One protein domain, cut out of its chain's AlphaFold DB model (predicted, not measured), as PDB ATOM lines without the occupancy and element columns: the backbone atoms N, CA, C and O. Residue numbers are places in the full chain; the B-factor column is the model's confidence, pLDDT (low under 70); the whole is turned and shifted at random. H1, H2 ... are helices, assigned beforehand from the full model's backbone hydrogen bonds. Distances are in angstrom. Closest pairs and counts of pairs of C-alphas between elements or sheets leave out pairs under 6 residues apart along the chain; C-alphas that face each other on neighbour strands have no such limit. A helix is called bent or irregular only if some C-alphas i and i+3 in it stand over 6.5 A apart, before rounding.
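This is residues 3 to 117 of the 266 residues of the protein "Putative membrane protein" of Mycobacterium kansasii (UniProt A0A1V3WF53). H3b, H4 and H5 run back and forth along the longest axis, H4 in the middle; H2 and H3a cross one end, and H1 packs on H3b. The printed part is all helix: 115 residues with five named helices, H1 to H5. It is compact, radius of gyration of the C-alphas 14.1 A, spanning 39 by 28 by 24 A.

H3, residues 37 to 71, one helix by its hydrogen bonds, is bent, C-alphas 49 and 52 8.7 A apart, into H3a to 49 and H3b from 52. H4, residues 75 to 93, forms hairpins with H3b, closest C-alphas Leu 65 and Ala 78, 5.4 A, and with H5, residues 101 to 116, closest Ala 79 and His 111, 4.7 A. Every O i to N i+4 pair is within hydrogen-bond range in H3b, H4 and H5.

H1, residues 3 to 9, is only just irregular, C-alphas 6 and 9 6.6 A apart; it begins at C-alpha 3 (23.990, -0.161, -48.946). H2 is residues 22 to 32. H3b is 28.3 A long. H5 ends at C-alpha 116 (10.204, -14.060, -45.761).

The H1 to H2 link is long.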
ATOM      1  N   TRP A   3      23.406   0.166 -47.638       91.56
ATOM      2  CA  TRP A   3      23.990  -0.161 -48.946       91.56
ATOM      3  C   TRP A   3      24.229   1.061 -49.836       91.56
ATOM      4  O   TRP A   3      25.254   1.157 -50.500       91.56
ATOM      5  N   LEU A   4      23.312   2.034 -49.806       90.62
ATOM      6  CA  LEU A   4      23.443   3.277 -50.570       90.62
ATOM      7  C   LEU A   4      24.609   4.146 -50.075       90.62
ATOM      8  O   LEU A   4      25.254   4.834 -50.869       90.62
ATOM      9  N   TYR A   5      24.858   4.140 -48.765       89.19
ATOM     10  CA  TYR A   5      26.023   4.804 -48.193       89.19
ATOM     11  C   TYR A   5      27.292   3.986 -48.437       89.19
ATOM     12  O   TYR A   5      28.324   4.555 -48.775       89.19
ATOM     13  N   ASN A   6      27.209   2.655 -48.360       89.69
ATOM     14  CA  ASN A   6      28.368   1.778 -48.465       89.69
ATOM     15  C   ASN A   6      29.085   1.926 -49.811       89.69
ATOM     16  O   ASN A   6      30.311   1.893 -49.849       89.69
ATOM     17  N   VAL A   7      28.358   2.177 -50.904       92.00
ATOM     18  CA  VAL A   7      28.975   2.374 -52.226       92.00
ATOM     19  C   VAL A   7      29.846   3.633 -52.325       92.00
ATOM     20  O   VAL A   7      30.669   3.716 -53.236       92.00
ATOM     21  N   VAL A   8      29.708   4.617 -51.422       88.94
ATOM     22  CA  VAL A   8      30.376   5.929 -51.541       88.94
ATOM     23  C   VAL A   8      31.903   5.832 -51.508       88.94
ATOM     24  O   VAL A   8      32.580   6.649 -52.125       88.94
ATOM     25  N   TRP A   9      32.440   4.826 -50.818       89.25
ATOM     26  CA  TRP A   9      33.875   4.661 -50.581       89.25
ATOM     27  C   TRP A   9      34.518   3.541 -51.421       89.25
ATOM     28  O   TRP A   9      35.725   3.325 -51.332       89.25
ATOM     29  N   LYS A  10      33.748   2.862 -52.291       92.19
ATOM     30  CA  LYS A  10      34.265   1.878 -53.264       92.19
ATOM     31  C   LYS A  10      34.664   2.582 -54.552       92.19
ATOM     32  O   LYS A  10      33.929   2.580 -55.540       92.19
ATOM     33  N   LEU A  11      35.807   3.249 -54.501       91.69
ATOM     34  CA  LEU A  11      36.272   4.108 -55.582       91.69
ATOM     35  C   LEU A  11      37.145   3.312 -56.571       91.69
ATOM     36  O   LEU A  11      38.219   2.859 -56.180       91.69
ATOM     37  N   PRO A  12      36.719   3.127 -57.835       91.06
ATOM     38  CA  PRO A  12      37.596   2.604 -58.883       91.06
ATOM     39  C   PRO A  12      38.752   3.583 -59.184       91.06
ATOM     40  O   PRO A  12      38.716   4.729 -58.738       91.06
ATOM     41  N   PRO A  13      39.778   3.175 -59.952       90.62
ATOM     42  CA  PRO A  13      39.934   1.859 -60.574       90.62
ATOM     43  C   PRO A  13      40.583   0.802 -59.673       90.62
ATOM     44  O   PRO A  13      40.406  -0.379 -59.944       90.62
ATOM     45  N   ASP A  14      41.321   1.186 -58.629       92.31
ATOM     46  CA  ASP A  14      42.122   0.256 -57.818       92.31
ATOM     47  C   ASP A  14      41.509  -0.057 -56.444       92.31
ATOM     48  O   ASP A  14      42.049  -0.879 -55.708       92.31
ATOM     49  N   PHE A  15      40.384   0.576 -56.090       95.00
ATOM     50  CA  PHE A  15      39.639   0.327 -54.852       95.00
ATOM     51  C   PHE A  15      40.492   0.452 -53.576       95.00
ATOM     52  O   PHE A  15      40.206  -0.190 -52.560       95.00
ATOM     53  N   GLY A  16      41.513   1.317 -53.626       93.88
ATOM     54  CA  GLY A  16      42.426   1.605 -52.520       93.88
ATOM     55  C   GLY A  16      43.615   0.650 -52.402       93.88
ATOM     56  O   GLY A  16      44.317   0.689 -51.393       93.88
ATOM     57  N   GLN A  17      43.880  -0.173 -53.422       93.94
ATOM     58  CA  GLN A  17      45.021  -1.089 -53.452       93.94
ATOM     59  C   GLN A  17      46.369  -0.365 -53.339       93.94
ATOM     60  O   GLN A  17      47.246  -0.818 -52.608       93.94
ATOM     61  N   ARG A  18      46.550   0.782 -54.009       91.88
ATOM     62  CA  ARG A  18      47.819   1.529 -53.955       91.88
ATOM     63  C   ARG A  18      48.064   2.215 -52.611       91.88
ATOM     64  O   ARG A  18      49.212   2.383 -52.214       91.88
ATOM     65  N   SER A  19      47.000   2.645 -51.942       92.19
ATOM     66  CA  SER A  19      47.055   3.401 -50.686       92.19
ATOM     67  C   SER A  19      46.808   2.548 -49.442       92.19
ATOM     68  O   SER A  19      46.768   3.096 -48.346       92.19
ATOM     69  N   ASN A  20      46.621   1.235 -49.608       92.31
ATOM     70  CA  ASN A  20      46.176   0.314 -48.562       92.31
ATOM     71  C   ASN A  20      44.970   0.850 -47.768       92.31
ATOM     72  O   ASN A  20      44.983   0.936 -46.544       92.31
ATOM     73  N   SER A  21      43.936   1.280 -48.487       93.69
ATOM     74  CA  SER A  21      42.746   1.906 -47.910       93.69
ATOM     75  C   SER A  21      41.473   1.376 -48.563       93.69
ATOM     76  O   SER A  21      41.524   0.557 -49.480       93.69
ATOM     77  N   GLY A  22      40.310   1.871 -48.133       93.00
ATOM     78  CA  GLY A  22      39.038   1.545 -48.779       93.00
ATOM     79  C   GLY A  22      38.774   0.041 -48.810       93.00
ATOM     80  O   GLY A  22      39.033  -0.658 -47.834       93.00
ATOM     81  N   LEU A  23      38.230  -0.463 -49.923       95.50
ATOM     82  CA  LEU A  23      37.799  -1.864 -50.014       95.50
ATOM     83  C   LEU A  23      38.975  -2.825 -49.868       95.50
ATOM     84  O   LEU A  23      38.805  -3.892 -49.286       95.50
ATOM     85  N   TYR A  24      40.152  -2.437 -50.360       96.50
ATOM     86  CA  TYR A  24      41.344  -3.271 -50.271       96.50
ATOM     87  C   TYR A  24      41.746  -3.530 -48.825       96.50
ATOM     88  O   TYR A  24      41.923  -4.684 -48.443       96.50
ATOM     89  N   HIS A  25      41.784  -2.475 -48.011       95.44
ATOM     90  CA  HIS A  25      42.089  -2.587 -46.588       95.44
ATOM     91  C   HIS A  25      41.114  -3.530 -45.870       95.44
ATOM     92  O   HIS A  25      41.541  -4.512 -45.274       95.44
ATOM     93  N   PHE A  26      39.801  -3.307 -46.014       94.56
ATOM     94  CA  PHE A  26      38.797  -4.163 -45.368       94.56
ATOM     95  C   PHE A  26      38.811  -5.613 -45.867       94.56
ATOM     96  O   PHE A  26      38.426  -6.518 -45.134       94.56
ATOM     97  N   THR A  27      39.263  -5.851 -47.100       96.31
ATOM     98  CA  THR A  27      39.425  -7.213 -47.629       96.31
ATOM     99  C   THR A  27      40.640  -7.908 -47.010       96.31
ATOM    100  O   THR A  27      40.583  -9.106 -46.747       96.31
ATOM    101  N   HIS A  28      41.719  -7.169 -46.726       96.50
ATOM    102  CA  HIS A  28      42.911  -7.695 -46.044       96.50
ATOM    103  C   HIS A  28      42.660  -8.071 -44.586       96.50
ATOM    104  O   HIS A  28      43.224  -9.059 -44.115       96.50
ATOM    105  N   LEU A  29      41.741  -7.380 -43.902       96.44
ATOM    106  CA  LEU A  29      41.351  -7.731 -42.530       96.44
ATOM    107  C   LEU A  29      40.854  -9.180 -42.406       96.44
ATOM    108  O   LEU A  29      41.065  -9.807 -41.371       96.44
ATOM    109  N   ALA A  30      40.300  -9.759 -43.478       96.12
ATOM    110  CA  ALA A  30      39.885 -11.161 -43.495       96.12
ATOM    111  C   ALA A  30      41.053 -12.138 -43.283       96.12
ATOM    112  O   ALA A  30      40.835 -13.279 -42.870       96.12
ATOM    113  N   ILE A  31      42.277 -11.724 -43.611       96.88
ATOM    114  CA  ILE A  31      43.507 -12.518 -43.500       96.88
ATOM    115  C   ILE A  31      44.248 -12.161 -42.213       96.88
ATOM    116  O   ILE A  31      44.735 -13.057 -41.525       96.88
ATOM    117  N   GLU A  32      44.305 -10.872 -41.872       96.31
ATOM    118  CA  GLU A  32      44.954 -10.378 -40.651       96.31
ATOM    119  C   GLU A  32      44.217 -10.839 -39.383       96.31
ATOM    120  O   GLU A  32      44.846 -11.216 -38.392       96.31
ATOM    121  N   HIS A  33      42.883 -10.875 -39.438       96.06
ATOM    122  CA  HIS A  33      41.995 -11.238 -38.335       96.06
ATOM    123  C   HIS A  33      41.000 -12.332 -38.768       96.06
ATOM    124  O   HIS A  33      39.805 -12.079 -38.940       96.06
ATOM    125  N   PRO A  34      41.472 -13.576 -38.980       94.56
ATOM    126  CA  PRO A  34      40.674 -14.620 -39.606       94.56
ATOM    127  C   PRO A  34      39.562 -15.137 -38.682       94.56
ATOM    128  O   PRO A  34      39.821 -15.862 -37.722       94.56
ATOM    129  N   VAL A  35      38.307 -14.856 -39.044       93.56
ATOM    130  CA  VAL A  35      37.107 -15.411 -38.385       93.56
ATOM    131  C   VAL A  35      36.953 -16.906 -38.700       93.56
ATOM    132  O   VAL A  35      36.661 -17.729 -37.833       93.56
ATOM    133  N   PHE A  36      37.144 -17.274 -39.971       93.19
ATOM    134  CA  PHE A  36      36.991 -18.639 -40.473       93.19
ATOM    135  C   PHE A  36      38.081 -18.945 -41.501       93.19
ATOM    136  O   PHE A  36      38.052 -18.444 -42.622       93.19
ATOM    137  N   LYS A  37      39.045 -19.799 -41.138       94.38
ATOM    138  CA  LYS A  37      40.257 -20.047 -41.946       94.38
ATOM    139  C   LYS A  37      39.995 -20.402 -43.419       94.38
ATOM    140  O   LYS A  37      40.698 -19.858 -44.266       94.38
ATOM    141  N   PRO A  38      39.010 -21.253 -43.777       96.94
ATOM    142  CA  PRO A  38      38.717 -21.519 -45.187       96.94
ATOM    143  C   PRO A  38      38.265 -20.276 -45.968       96.94
ATOM    144  O   PRO A  38      38.579 -20.155 -47.150       96.94
ATOM    145  N   PHE A  39      37.562 -19.342 -45.319       96.06
ATOM    146  CA  PHE A  39      37.197 -18.066 -45.933       96.06
ATOM    147  C   PHE A  39      38.433 -17.195 -46.162       96.06
ATOM    148  O   PHE A  39      38.630 -16.729 -47.280       96.06
ATOM    149  N   SER A  40      39.309 -17.052 -45.165       97.38
ATOM    150  CA  SER A  40      40.564 -16.301 -45.312       97.38
ATOM    151  C   SER A  40      41.454 -16.877 -46.415       97.38
ATOM    152  O   SER A  40      41.964 -16.126 -47.237       97.38
ATOM    153  N   TRP A  41      41.557 -18.208 -46.503       97.94
ATOM    154  CA  TRP A  41      42.271 -18.882 -47.592       97.94
ATOM    155  C   TRP A  41      41.683 -18.526 -48.963       97.94
ATOM    156  O   TRP A  41      42.425 -18.200 -49.888       97.94
ATOM    157  N   ALA A  42      40.352 -18.546 -49.094       97.31
ATOM    158  CA  ALA A  42      39.678 -18.170 -50.332       97.31
ATOM    159  C   ALA A  42      39.891 -16.687 -50.670       97.31
ATOM    160  O   ALA A  42      40.108 -16.356 -51.834       97.31
ATOM    161  N   VAL A  43      39.878 -15.793 -49.678       97.56
ATOM    162  CA  VAL A  43      40.193 -14.374 -49.890       97.56
ATOM    163  C   VAL A  43      41.630 -14.217 -50.395       97.56
ATOM    164  O   VAL A  43      41.853 -13.584 -51.425       97.56
ATOM    165  N   GLU A  44      42.592 -14.856 -49.739       97.94
ATOM    166  CA  GLU A  44      44.010 -14.782 -50.093       97.94
ATOM    167  C   GLU A  44      44.306 -15.322 -51.502       97.94
ATOM    168  O   GLU A  44      45.059 -14.704 -52.249       97.94
ATOM    169  N   HIS A  45      43.687 -16.440 -51.896       98.00
ATOM    170  CA  HIS A  45      44.046 -17.151 -53.129       98.00
ATOM    171  C   HIS A  45      43.101 -16.892 -54.307       98.00
ATOM    172  O   HIS A  45      43.501 -17.060 -55.458       98.00
ATOM    173  N   LEU A  46      41.846 -16.510 -54.052       97.00
ATOM    174  CA  LEU A  46      40.830 -16.324 -55.095       97.00
ATOM    175  C   LEU A  46      40.415 -14.860 -55.258       97.00
ATOM    176  O   LEU A  46      40.040 -14.463 -56.360       97.00
ATOM    177  N   VAL A  47      40.477 -14.055 -54.190       97.25
ATOM    178  CA  VAL A  47      40.042 -12.650 -54.222       97.25
ATOM    179  C   VAL A  47      41.216 -11.710 -54.467       97.25
ATOM    180  O   VAL A  47      41.204 -10.975 -55.454       97.25
ATOM    181  N   LEU A  48      42.241 -11.730 -53.610       96.31
ATOM    182  CA  LEU A  48      43.355 -10.781 -53.684       96.31
ATOM    183  C   LEU A  48      44.131 -10.805 -55.016       96.31
ATOM    184  O   LEU A  48      44.443  -9.722 -55.515       96.31
ATOM    185  N   PRO A  49      44.388 -11.961 -55.666       97.38
ATOM    186  CA  PRO A  49      45.086 -11.981 -56.954       97.38
ATOM    187  C   PRO A  49      44.298 -11.302 -58.084       97.38
ATOM    188  O   PRO A  49      44.887 -10.811 -59.044       97.38
ATOM    189  N   TYR A  50      42.971 -11.233 -57.955       96.62
ATOM    190  CA  TYR A  50      42.054 -10.629 -58.926       96.62
ATOM    191  C   TYR A  50      41.289  -9.443 -58.321       96.62
ATOM    192  O   TYR A  50      40.140  -9.171 -58.686       96.62
ATOM    193  N   PHE A  51      41.928  -8.721 -57.395       96.44
ATOM    194  CA  PHE A  51      41.256  -7.767 -56.517       96.44
ATOM    195  C   PHE A  51      40.468  -6.680 -57.259       96.44
ATOM    196  O   PHE A  51      39.342  -6.367 -56.881       96.44
ATOM    197  N   THR A  52      40.998  -6.130 -58.353       95.19
ATOM    198  CA  THR A  52      40.281  -5.116 -59.142       95.19
ATOM    199  C   THR A  52      38.955  -5.641 -59.699       95.19
ATOM    200  O   THR A  52      37.944  -4.939 -59.654       95.19
ATOM    201  N   ALA A  53      38.929  -6.881 -60.200       95.62
ATOM    202  CA  ALA A  53      37.704  -7.501 -60.703       95.62
ATOM    203  C   ALA A  53      36.703  -7.747 -59.564       95.62
ATOM    204  O   ALA A  53      35.513  -7.464 -59.714       95.62
ATOM    205  N   PHE A  54      37.194  -8.195 -58.405       96.50
ATOM    206  CA  PHE A  54      36.391  -8.313 -57.191       96.50
ATOM    207  C   PHE A  54      35.805  -6.964 -56.749       96.50
ATOM    208  O   PHE A  54      34.612  -6.886 -56.468       96.50
ATOM    209  N   GLY A  55      36.592  -5.886 -56.759       95.69
ATOM    210  CA  GLY A  55      36.133  -4.548 -56.391       95.69
ATOM    211  C   GLY A  55      34.990  -4.045 -57.274       95.69
ATOM    212  O   GLY A  55      33.987  -3.544 -56.762       95.69
ATOM    213  N   TRP A  56      35.075  -4.269 -58.589       95.50
ATOM    214  CA  TRP A  56      33.965  -3.993 -59.504       95.50
ATOM    215  C   TRP A  56      32.745  -4.871 -59.224       95.50
ATOM    216  O   TRP A  56      31.624  -4.361 -59.229       95.50
ATOM    217  N   ALA A  57      32.939  -6.162 -58.944       95.62
ATOM    218  CA  ALA A  57      31.845  -7.066 -58.601       95.62
ATOM    219  C   ALA A  57      31.114  -6.620 -57.323       95.62
ATOM    220  O   ALA A  57      29.884  -6.575 -57.316       95.62
ATOM    221  N   VAL A  58      31.851  -6.220 -56.280       95.69
ATOM    222  CA  VAL A  58      31.292  -5.668 -55.034       95.69
ATOM    223  C   VAL A  58      30.550  -4.364 -55.306       95.69
ATOM    224  O   VAL A  58      29.398  -4.230 -54.899       95.69
ATOM    225  N   LEU A  59      31.150  -3.423 -56.043       95.12
ATOM    226  CA  LEU A  59      30.495  -2.155 -56.377       95.12
ATOM    227  C   LEU A  59      29.179  -2.385 -57.134       95.12
ATOM    228  O   LEU A  59      28.160  -1.788 -56.794       95.12
ATOM    229  N   VAL A  60      29.171  -3.273 -58.130       94.88
ATOM    230  CA  VAL A  60      27.956  -3.627 -58.877       94.88
ATOM    231  C   VAL A  60      26.928  -4.302 -57.971       94.88
ATOM    232  O   VAL A  60      25.753  -3.943 -58.032       94.88
ATOM    233  N   ALA A  61      27.345  -5.242 -57.119       95.50
ATOM    234  CA  ALA A  61      26.452  -5.954 -56.212       95.50
ATOM    235  C   ALA A  61      25.805  -5.012 -55.186       95.50
ATOM    236  O   ALA A  61      24.584  -5.031 -55.035       95.50
ATOM    237  N   GLU A  62      26.583  -4.150 -54.527       96.38
ATOM    238  CA  GLU A  62      26.075  -3.183 -53.549       96.38
ATOM    239  C   GLU A  62      25.189  -2.115 -54.202       96.38
ATOM    240  O   GLU A  62      24.129  -1.774 -53.667       96.38
ATOM    241  N   SER A  63      25.562  -1.631 -55.390       95.56
ATOM    242  CA  SER A  63      24.731  -0.705 -56.160       95.56
ATOM    243  C   SER A  63      23.419  -1.350 -56.590       95.56
ATOM    244  O   SER A  63      22.358  -0.747 -56.428       95.56
ATOM    245  N   ALA A  64      23.453  -2.585 -57.096       95.44
ATOM    246  CA  ALA A  64      22.250  -3.328 -57.451       95.44
ATOM    247  C   ALA A  64      21.366  -3.547 -56.220       95.44
ATOM    248  O   ALA A  64      20.165  -3.296 -56.275       95.44
ATOM    249  N   LEU A  65      21.953  -3.938 -55.092       96.62
ATOM    250  CA  LEU A  65      21.246  -4.146 -53.836       96.62
ATOM    251  C   LEU A  65      20.536  -2.868 -53.369       96.62
ATOM    252  O   LEU A  65      19.340  -2.904 -53.068       96.62
ATOM    253  N   ALA A  66      21.224  -1.725 -53.400       95.94
ATOM    254  CA  ALA A  66      20.627  -0.429 -53.094       95.94
ATOM    255  C   ALA A  66      19.464  -0.096 -54.045       95.94
ATOM    256  O   ALA A  66      18.384   0.267 -53.578       95.94
ATOM    257  N   VAL A  67      19.639  -0.275 -55.359       97.00
ATOM    258  CA  VAL A  67      18.592  -0.016 -56.363       97.00
ATOM    259  C   VAL A  67      17.371  -0.906 -56.148       97.00
ATOM    260  O   VAL A  67      16.242  -0.412 -56.122       97.00
ATOM    261  N   LEU A  68      17.570  -2.214 -55.989       96.25
ATOM    262  CA  LEU A  68      16.486  -3.181 -55.827       96.25
ATOM    263  C   LEU A  68      15.673  -2.892 -54.559       96.25
ATOM    264  O   LEU A  68      14.443  -2.868 -54.611       96.25
ATOM    265  N   LEU A  69      16.344  -2.589 -53.444       95.44
ATOM    266  CA  LEU A  69      15.681  -2.268 -52.179       95.44
ATOM    267  C   LEU A  69      14.967  -0.911 -52.218       95.44
ATOM    268  O   LEU A  69      13.820  -0.825 -51.787       95.44
ATOM    269  N   LEU A  70      15.598   0.137 -52.760       95.19
ATOM    270  CA  LEU A  70      15.003   1.478 -52.844       95.19
ATOM    271  C   LEU A  70      13.778   1.514 -53.756       95.19
ATOM    272  O   LEU A  70      12.783   2.162 -53.444       95.19
ATOM    273  N   THR A  71      13.851   0.830 -54.895       96.25
ATOM    274  CA  THR A  71      12.760   0.807 -55.879       96.25
ATOM    275  C   THR A  71      11.697  -0.249 -55.567       96.25
ATOM    276  O   THR A  71      10.647  -0.274 -56.215       96.25
ATOM    277  N   GLY A  72      11.956  -1.135 -54.600       95.19
ATOM    278  CA  GLY A  72      11.110  -2.289 -54.312       95.19
ATOM    279  C   GLY A  72      11.005  -3.244 -55.506       95.19
ATOM    280  O   GLY A  72       9.915  -3.722 -55.825       95.19
ATOM    281  N   THR A  73      12.117  -3.464 -56.210       95.38
ATOM    282  CA  THR A  73      12.220  -4.370 -57.361       95.38
ATOM    283  C   THR A  73      12.904  -5.658 -56.925       95.38
ATOM    284  O   THR A  73      14.012  -5.602 -56.408       95.38
ATOM    285  N   ALA A  74      12.289  -6.817 -57.163       94.56
ATOM    286  CA  ALA A  74      12.847  -8.133 -56.844       94.56
ATOM    287  C   ALA A  74      13.439  -8.226 -55.417       94.56
ATOM    288  O   ALA A  74      14.543  -8.732 -55.220       94.56
ATOM    289  N   VAL A  75      12.703  -7.749 -54.406       94.31
ATOM    290  CA  VAL A  75      13.233  -7.587 -53.033       94.31
ATOM    291  C   VAL A  75      13.719  -8.900 -52.411       94.31
ATOM    292  O   VAL A  75      14.670  -8.890 -51.641       94.31
ATOM    293  N   ARG A  76      13.147 -10.050 -52.786       94.69
ATOM    294  CA  ARG A  76      13.656 -11.359 -52.339       94.69
ATOM    295  C   ARG A  76      15.033 -11.691 -52.913       94.69
ATOM    296  O   ARG A  76      15.866 -12.239 -52.203       94.69
ATOM    297  N   LEU A  77      15.291 -11.336 -54.172       95.44
ATOM    298  CA  LEU A  77      16.622 -11.483 -54.765       95.44
ATOM    299  C   LEU A  77      17.612 -10.541 -54.076       95.44
ATOM    300  O   LEU A  77      18.704 -10.963 -53.707       95.44
ATOM    301  N   ALA A  78      17.200  -9.294 -53.835       95.81
ATOM    302  CA  ALA A  78      17.976  -8.341 -53.050       95.81
ATOM    303  C   ALA A  78      18.288  -8.887 -51.646       95.81
ATOM    304  O   ALA A  78      19.423  -8.808 -51.195       95.81
ATOM    305  N   ALA A  79      17.322  -9.523 -50.983       96.38
ATOM    306  CA  ALA A  79      17.528 -10.168 -49.692       96.38
ATOM    307  C   ALA A  79      18.593 -11.275 -49.751       96.38
ATOM    308  O   ALA A  79      19.486 -11.295 -48.910       96.38
ATOM    309  N   LEU A  80      18.558 -12.149 -50.762       97.12
ATOM    310  CA  LEU A  80      19.568 -13.201 -50.939       97.12
ATOM    311  C   LEU A  80      20.971 -12.629 -51.184       97.12
ATOM    312  O   LEU A  80      21.934 -13.071 -50.560       97.12
ATOM    313  N   ILE A  81      21.083 -11.615 -52.047       96.62
ATOM    314  CA  ILE A  81      22.356 -10.922 -52.301       96.62
ATOM    315  C   ILE A  81      22.857 -10.262 -51.013       96.62
ATOM    316  O   ILE A  81      24.022 -10.414 -50.656       96.62
ATOM    317  N   GLY A  82      21.973  -9.575 -50.289       96.81
ATOM    318  CA  GLY A  82      22.297  -8.909 -49.035       96.81
ATOM    319  C   GLY A  82      22.715  -9.874 -47.930       96.81
ATOM    320  O   GLY A  82      23.639  -9.551 -47.193       96.81
ATOM    321  N   ILE A  83      22.129 -11.074 -47.850       97.62
ATOM    322  CA  ILE A  83      22.599 -12.156 -46.966       97.62
ATOM    323  C   ILE A  83      24.046 -12.518 -47.312       97.62
ATOM    324  O   ILE A  83      24.907 -12.484 -46.435       97.62
ATOM    325  N   GLY A  84      24.330 -12.798 -48.588       96.75
ATOM    326  CA  GLY A  84      25.677 -13.149 -49.039       96.75
ATOM    327  C   GLY A  84      26.704 -12.049 -48.753       96.75
ATOM    328  O   GLY A  84      27.769 -12.328 -48.211       96.75
ATOM    329  N   GLN A  85      26.367 -10.790 -49.046       96.25
ATOM    330  CA  GLN A  85      27.234  -9.641 -48.769       96.25
ATOM    331  C   GLN A  85      27.431  -9.413 -47.263       96.25
ATOM    332  O   GLN A  85      28.551  -9.165 -46.833       96.25
ATOM    333  N   SER A  86      26.381  -9.547 -46.447       96.38
ATOM    334  CA  SER A  86      26.484  -9.394 -44.984       96.38
ATOM    335  C   SER A  86      27.399 -10.451 -44.370       96.38
ATOM    336  O   SER A  86      28.195 -10.131 -43.493       96.38
ATOM    337  N   LEU A  87      27.313 -11.697 -44.854       96.44
ATOM    338  CA  LEU A  87      28.210 -12.774 -44.437       96.44
ATOM    339  C   LEU A  87      29.651 -12.500 -44.869       96.44
ATOM    340  O   LEU A  87      30.549 -12.626 -44.048       96.44
ATOM    341  N   ALA A  88      29.876 -12.097 -46.123       95.56
ATOM    342  CA  ALA A  88      31.217 -11.795 -46.618       95.56
ATOM    343  C   ALA A  88      31.879 -10.650 -45.834       95.56
ATOM    344  O   ALA A  88      33.031 -10.779 -45.426       95.56
ATOM    345  N   ILE A  89      31.146  -9.563 -45.569       94.62
ATOM    346  CA  ILE A  89      31.640  -8.441 -44.760       94.62
ATOM    347  C   ILE A  89      31.907  -8.910 -43.328       94.62
ATOM    348  O   ILE A  89      33.012  -8.729 -42.830       94.62
ATOM    349  N   GLY A  90      30.938  -9.576 -42.690       95.50
ATOM    350  CA  GLY A  90      31.084 -10.064 -41.319       95.50
ATOM    351  C   GLY A  90      32.281 -11.003 -41.149       95.50
ATOM    352  O   GLY A  90      33.075 -10.818 -40.236       95.50
ATOM    353  N   LEU A  91      32.476 -11.954 -42.066       96.19
ATOM    354  CA  LEU A  91      33.632 -12.858 -42.051       96.19
ATOM    355  C   LEU A  91      34.966 -12.150 -42.317       96.19
ATOM    356  O   LEU A  91      36.008 -12.699 -41.969       96.19
ATOM    357  N   SER A  92      34.944 -10.963 -42.927       94.69
ATOM    358  CA  SER A  92      36.155 -10.187 -43.201       94.69
ATOM    359  C   SER A  92      36.602  -9.344 -42.012       94.69
ATOM    360  O   SER A  92      37.786  -9.057 -41.902       94.69
ATOM    361  N   VAL A  93      35.682  -8.918 -41.137       95.00
ATOM    362  CA  VAL A  93      35.997  -7.875 -40.144       95.00
ATOM    363  C   VAL A  93      35.518  -8.167 -38.719       95.00
ATOM    364  O   VAL A  93      35.837  -7.401 -37.819       95.00
ATOM    365  N   ALA A  94      34.777  -9.252 -38.463       94.31
ATOM    366  CA  ALA A  94      34.203  -9.500 -37.133       94.31
ATOM    367  C   ALA A  94      35.244  -9.702 -36.014       94.31
ATOM    368  O   ALA A  94      34.962  -9.367 -34.871       94.31
ATOM    369  N   GLU A  95      36.438 -10.210 -36.322       94.69
ATOM    370  CA  GLU A  95      37.537 -10.324 -35.345       94.69
ATOM    371  C   GLU A  95      38.519  -9.139 -35.419       94.69
ATOM    372  O   GLU A  95      39.531  -9.117 -34.718       94.69
ATOM    373  N   SER A  96      38.247  -8.143 -36.270       95.06
ATOM    374  CA  SER A  96      39.111  -6.974 -36.412       95.06
ATOM    375  C   SER A  96      38.925  -6.002 -35.236       95.06
ATOM    376  O   SER A  96      37.790  -5.706 -34.849       95.06
ATOM    377  N   PRO A  97      40.008  -5.436 -34.673       93.50
ATOM    378  CA  PRO A  97      39.911  -4.416 -33.634       93.50
ATOM    379  C   PRO A  97      39.092  -3.196 -34.079       93.50
ATOM    380  O   PRO A  97      39.264  -2.691 -35.185       93.50
ATOM    381  N   GLY A  98      38.230  -2.692 -33.191       90.94
ATOM    382  CA  GLY A  98      37.419  -1.488 -33.432       90.94
ATOM    383  C   GLY A  98      36.140  -1.711 -34.244       90.94
ATOM    384  O   GLY A  98      35.323  -0.798 -34.342       90.94
ATOM    385  N   GLU A  99      35.930  -2.918 -34.766       92.88
ATOM    386  CA  GLU A  99      34.717  -3.292 -35.487       92.88
ATOM    387  C   GLU A  99      33.606  -3.754 -34.539       92.88
ATOM    388  O   GLU A  99      33.853  -4.204 -33.417       92.88
ATOM    389  N   TRP A 100      32.351  -3.647 -34.987       93.06
ATOM    390  CA  TRP A 100      31.186  -4.079 -34.211       93.06
ATOM    391  C   TRP A 100      30.472  -5.254 -34.895       93.06
ATOM    392  O   TRP A 100      29.604  -5.040 -35.746       93.06
ATOM    393  N   PRO A 101      30.766  -6.511 -34.506       91.88
ATOM    394  CA  PRO A 101      30.274  -7.702 -35.207       91.88
ATOM    395  C   PRO A 101      28.748  -7.799 -35.291       91.88
ATOM    396  O   PRO A 101      28.180  -8.291 -36.270       91.88
ATOM    397  N   TRP A 102      28.061  -7.285 -34.269       93.94
ATOM    398  CA  TRP A 102      26.604  -7.301 -34.203       93.94
ATOM    399  C   TRP A 102      25.947  -6.456 -35.295       93.94
ATOM    400  O   TRP A 102      24.839  -6.794 -35.709       93.94
ATOM    401  N   ALA A 103      26.624  -5.434 -35.833       91.81
ATOM    402  CA  ALA A 103      26.120  -4.684 -36.982       91.81
ATOM    403  C   ALA A 103      25.875  -5.607 -38.187       91.81
ATOM    404  O   ALA A 103      24.835  -5.517 -38.842       91.81
ATOM    405  N   TYR A 104      26.785  -6.553 -38.435       92.38
ATOM    406  CA  TYR A 104      26.695  -7.510 -39.539       92.38
ATOM    407  C   TYR A 104      25.645  -8.590 -39.281       92.38
ATOM    408  O   TYR A 104      24.917  -8.965 -40.198       92.38
ATOM    409  N   ALA A 105      25.496  -9.038 -38.032       93.88
ATOM    410  CA  ALA A 105      24.423  -9.953 -37.642       93.88
ATOM    411  C   ALA A 105      23.034  -9.304 -37.793       93.88
ATOM    412  O   ALA A 105      22.103  -9.926 -38.305       93.88
ATOM    413  N   MET A 106      22.890  -8.032 -37.411       95.50
ATOM    414  CA  MET A 106      21.662  -7.259 -37.617       95.50
ATOM    415  C   MET A 106      21.391  -7.025 -39.104       95.50
ATOM    416  O   MET A 106      20.248  -7.154 -39.553       95.50
ATOM    417  N   LEU A 107      22.435  -6.725 -39.883       94.81
ATOM    418  CA  LEU A 107      22.337  -6.585 -41.330       94.81
ATOM    419  C   LEU A 107      21.891  -7.901 -41.981       94.81
ATOM    420  O   LEU A 107      20.983  -7.904 -42.806       94.81
ATOM    421  N   LEU A 108      22.452  -9.033 -41.568       96.56
ATOM    422  CA  LEU A 108      22.000 -10.353 -41.995       96.56
ATOM    423  C   LEU A 108      20.524 -10.575 -41.622       96.56
ATOM    424  O   LEU A 108      19.713 -10.933 -42.478       96.56
ATOM    425  N   GLY A 109      20.158 -10.291 -40.369       96.81
ATOM    426  CA  GLY A 109      18.802 -10.445 -39.848       96.81
ATOM    427  C   GLY A 109      17.757  -9.645 -40.627       96.81
ATOM    428  O   GLY A 109      16.702 -10.187 -40.964       96.81
ATOM    429  N   ILE A 110      18.043  -8.391 -40.998       95.38
ATOM    430  CA  ILE A 110      17.084  -7.590 -41.773       95.38
ATOM    431  C   ILE A 110      16.851  -8.172 -43.172       95.38
ATOM    432  O   ILE A 110      15.720  -8.151 -43.657       95.38
ATOM    433  N   HIS A 111      17.870  -8.761 -43.806       96.56
ATOM    434  CA  HIS A 111      17.684  -9.430 -45.094       96.56
ATOM    435  C   HIS A 111      16.916 -10.745 -44.949       96.56
ATOM    436  O   HIS A 111      16.057 -11.029 -45.780       96.56
ATOM    437  N   VAL A 112      17.130 -11.504 -43.870       97.00
ATOM    438  CA  VAL A 112      16.301 -12.679 -43.551       97.00
ATOM    439  C   VAL A 112      14.830 -12.275 -43.417       97.00
ATOM    440  O   VAL A 112      13.964 -12.891 -44.035       97.00
ATOM    441  N   VAL A 113      14.525 -11.185 -42.706       96.12
ATOM    442  CA  VAL A 113      13.150 -10.660 -42.615       96.12
ATOM    443  C   VAL A 113      12.608 -10.278 -43.997       96.12
ATOM    444  O   VAL A 113      11.500 -10.680 -44.351       96.12
ATOM    445  N   LEU A 114      13.378  -9.547 -44.810       94.31
ATOM    446  CA  LEU A 114      12.966  -9.146 -46.163       94.31
ATOM    447  C   LEU A 114      12.741 -10.333 -47.113       94.31
ATOM    448  O   LEU A 114      11.939 -10.215 -48.042       94.31
ATOM    449  N   LEU A 115      13.416 -11.461 -46.890       95.12
ATOM    450  CA  LEU A 115      13.244 -12.683 -47.674       95.12
ATOM    451  C   LEU A 115      11.867 -13.323 -47.431       95.12
ATOM    452  O   LEU A 115      11.209 -13.758 -48.382       95.12
ATOM    453  N   PHE A 116      11.417 -13.348 -46.173       95.06
ATOM    454  CA  PHE A 116      10.204 -14.060 -45.761       95.06
ATOM    455  C   PHE A 116       8.958 -13.170 -45.641       95.06
ATOM    456  O   PHE A 116       7.838 -13.659 -45.801       95.06
ATOM    457  N   VAL A 117       9.115 -11.863 -45.423       91.69
ATOM    458  CA  VAL A 117       7.995 -10.925 -45.252       91.69
ATOM    459  C   VAL A 117       7.580 -10.289 -46.582       91.69
ATOM    460  O   VAL A 117       8.395  -9.955 -47.439       91.69
TER     461      VAL A 117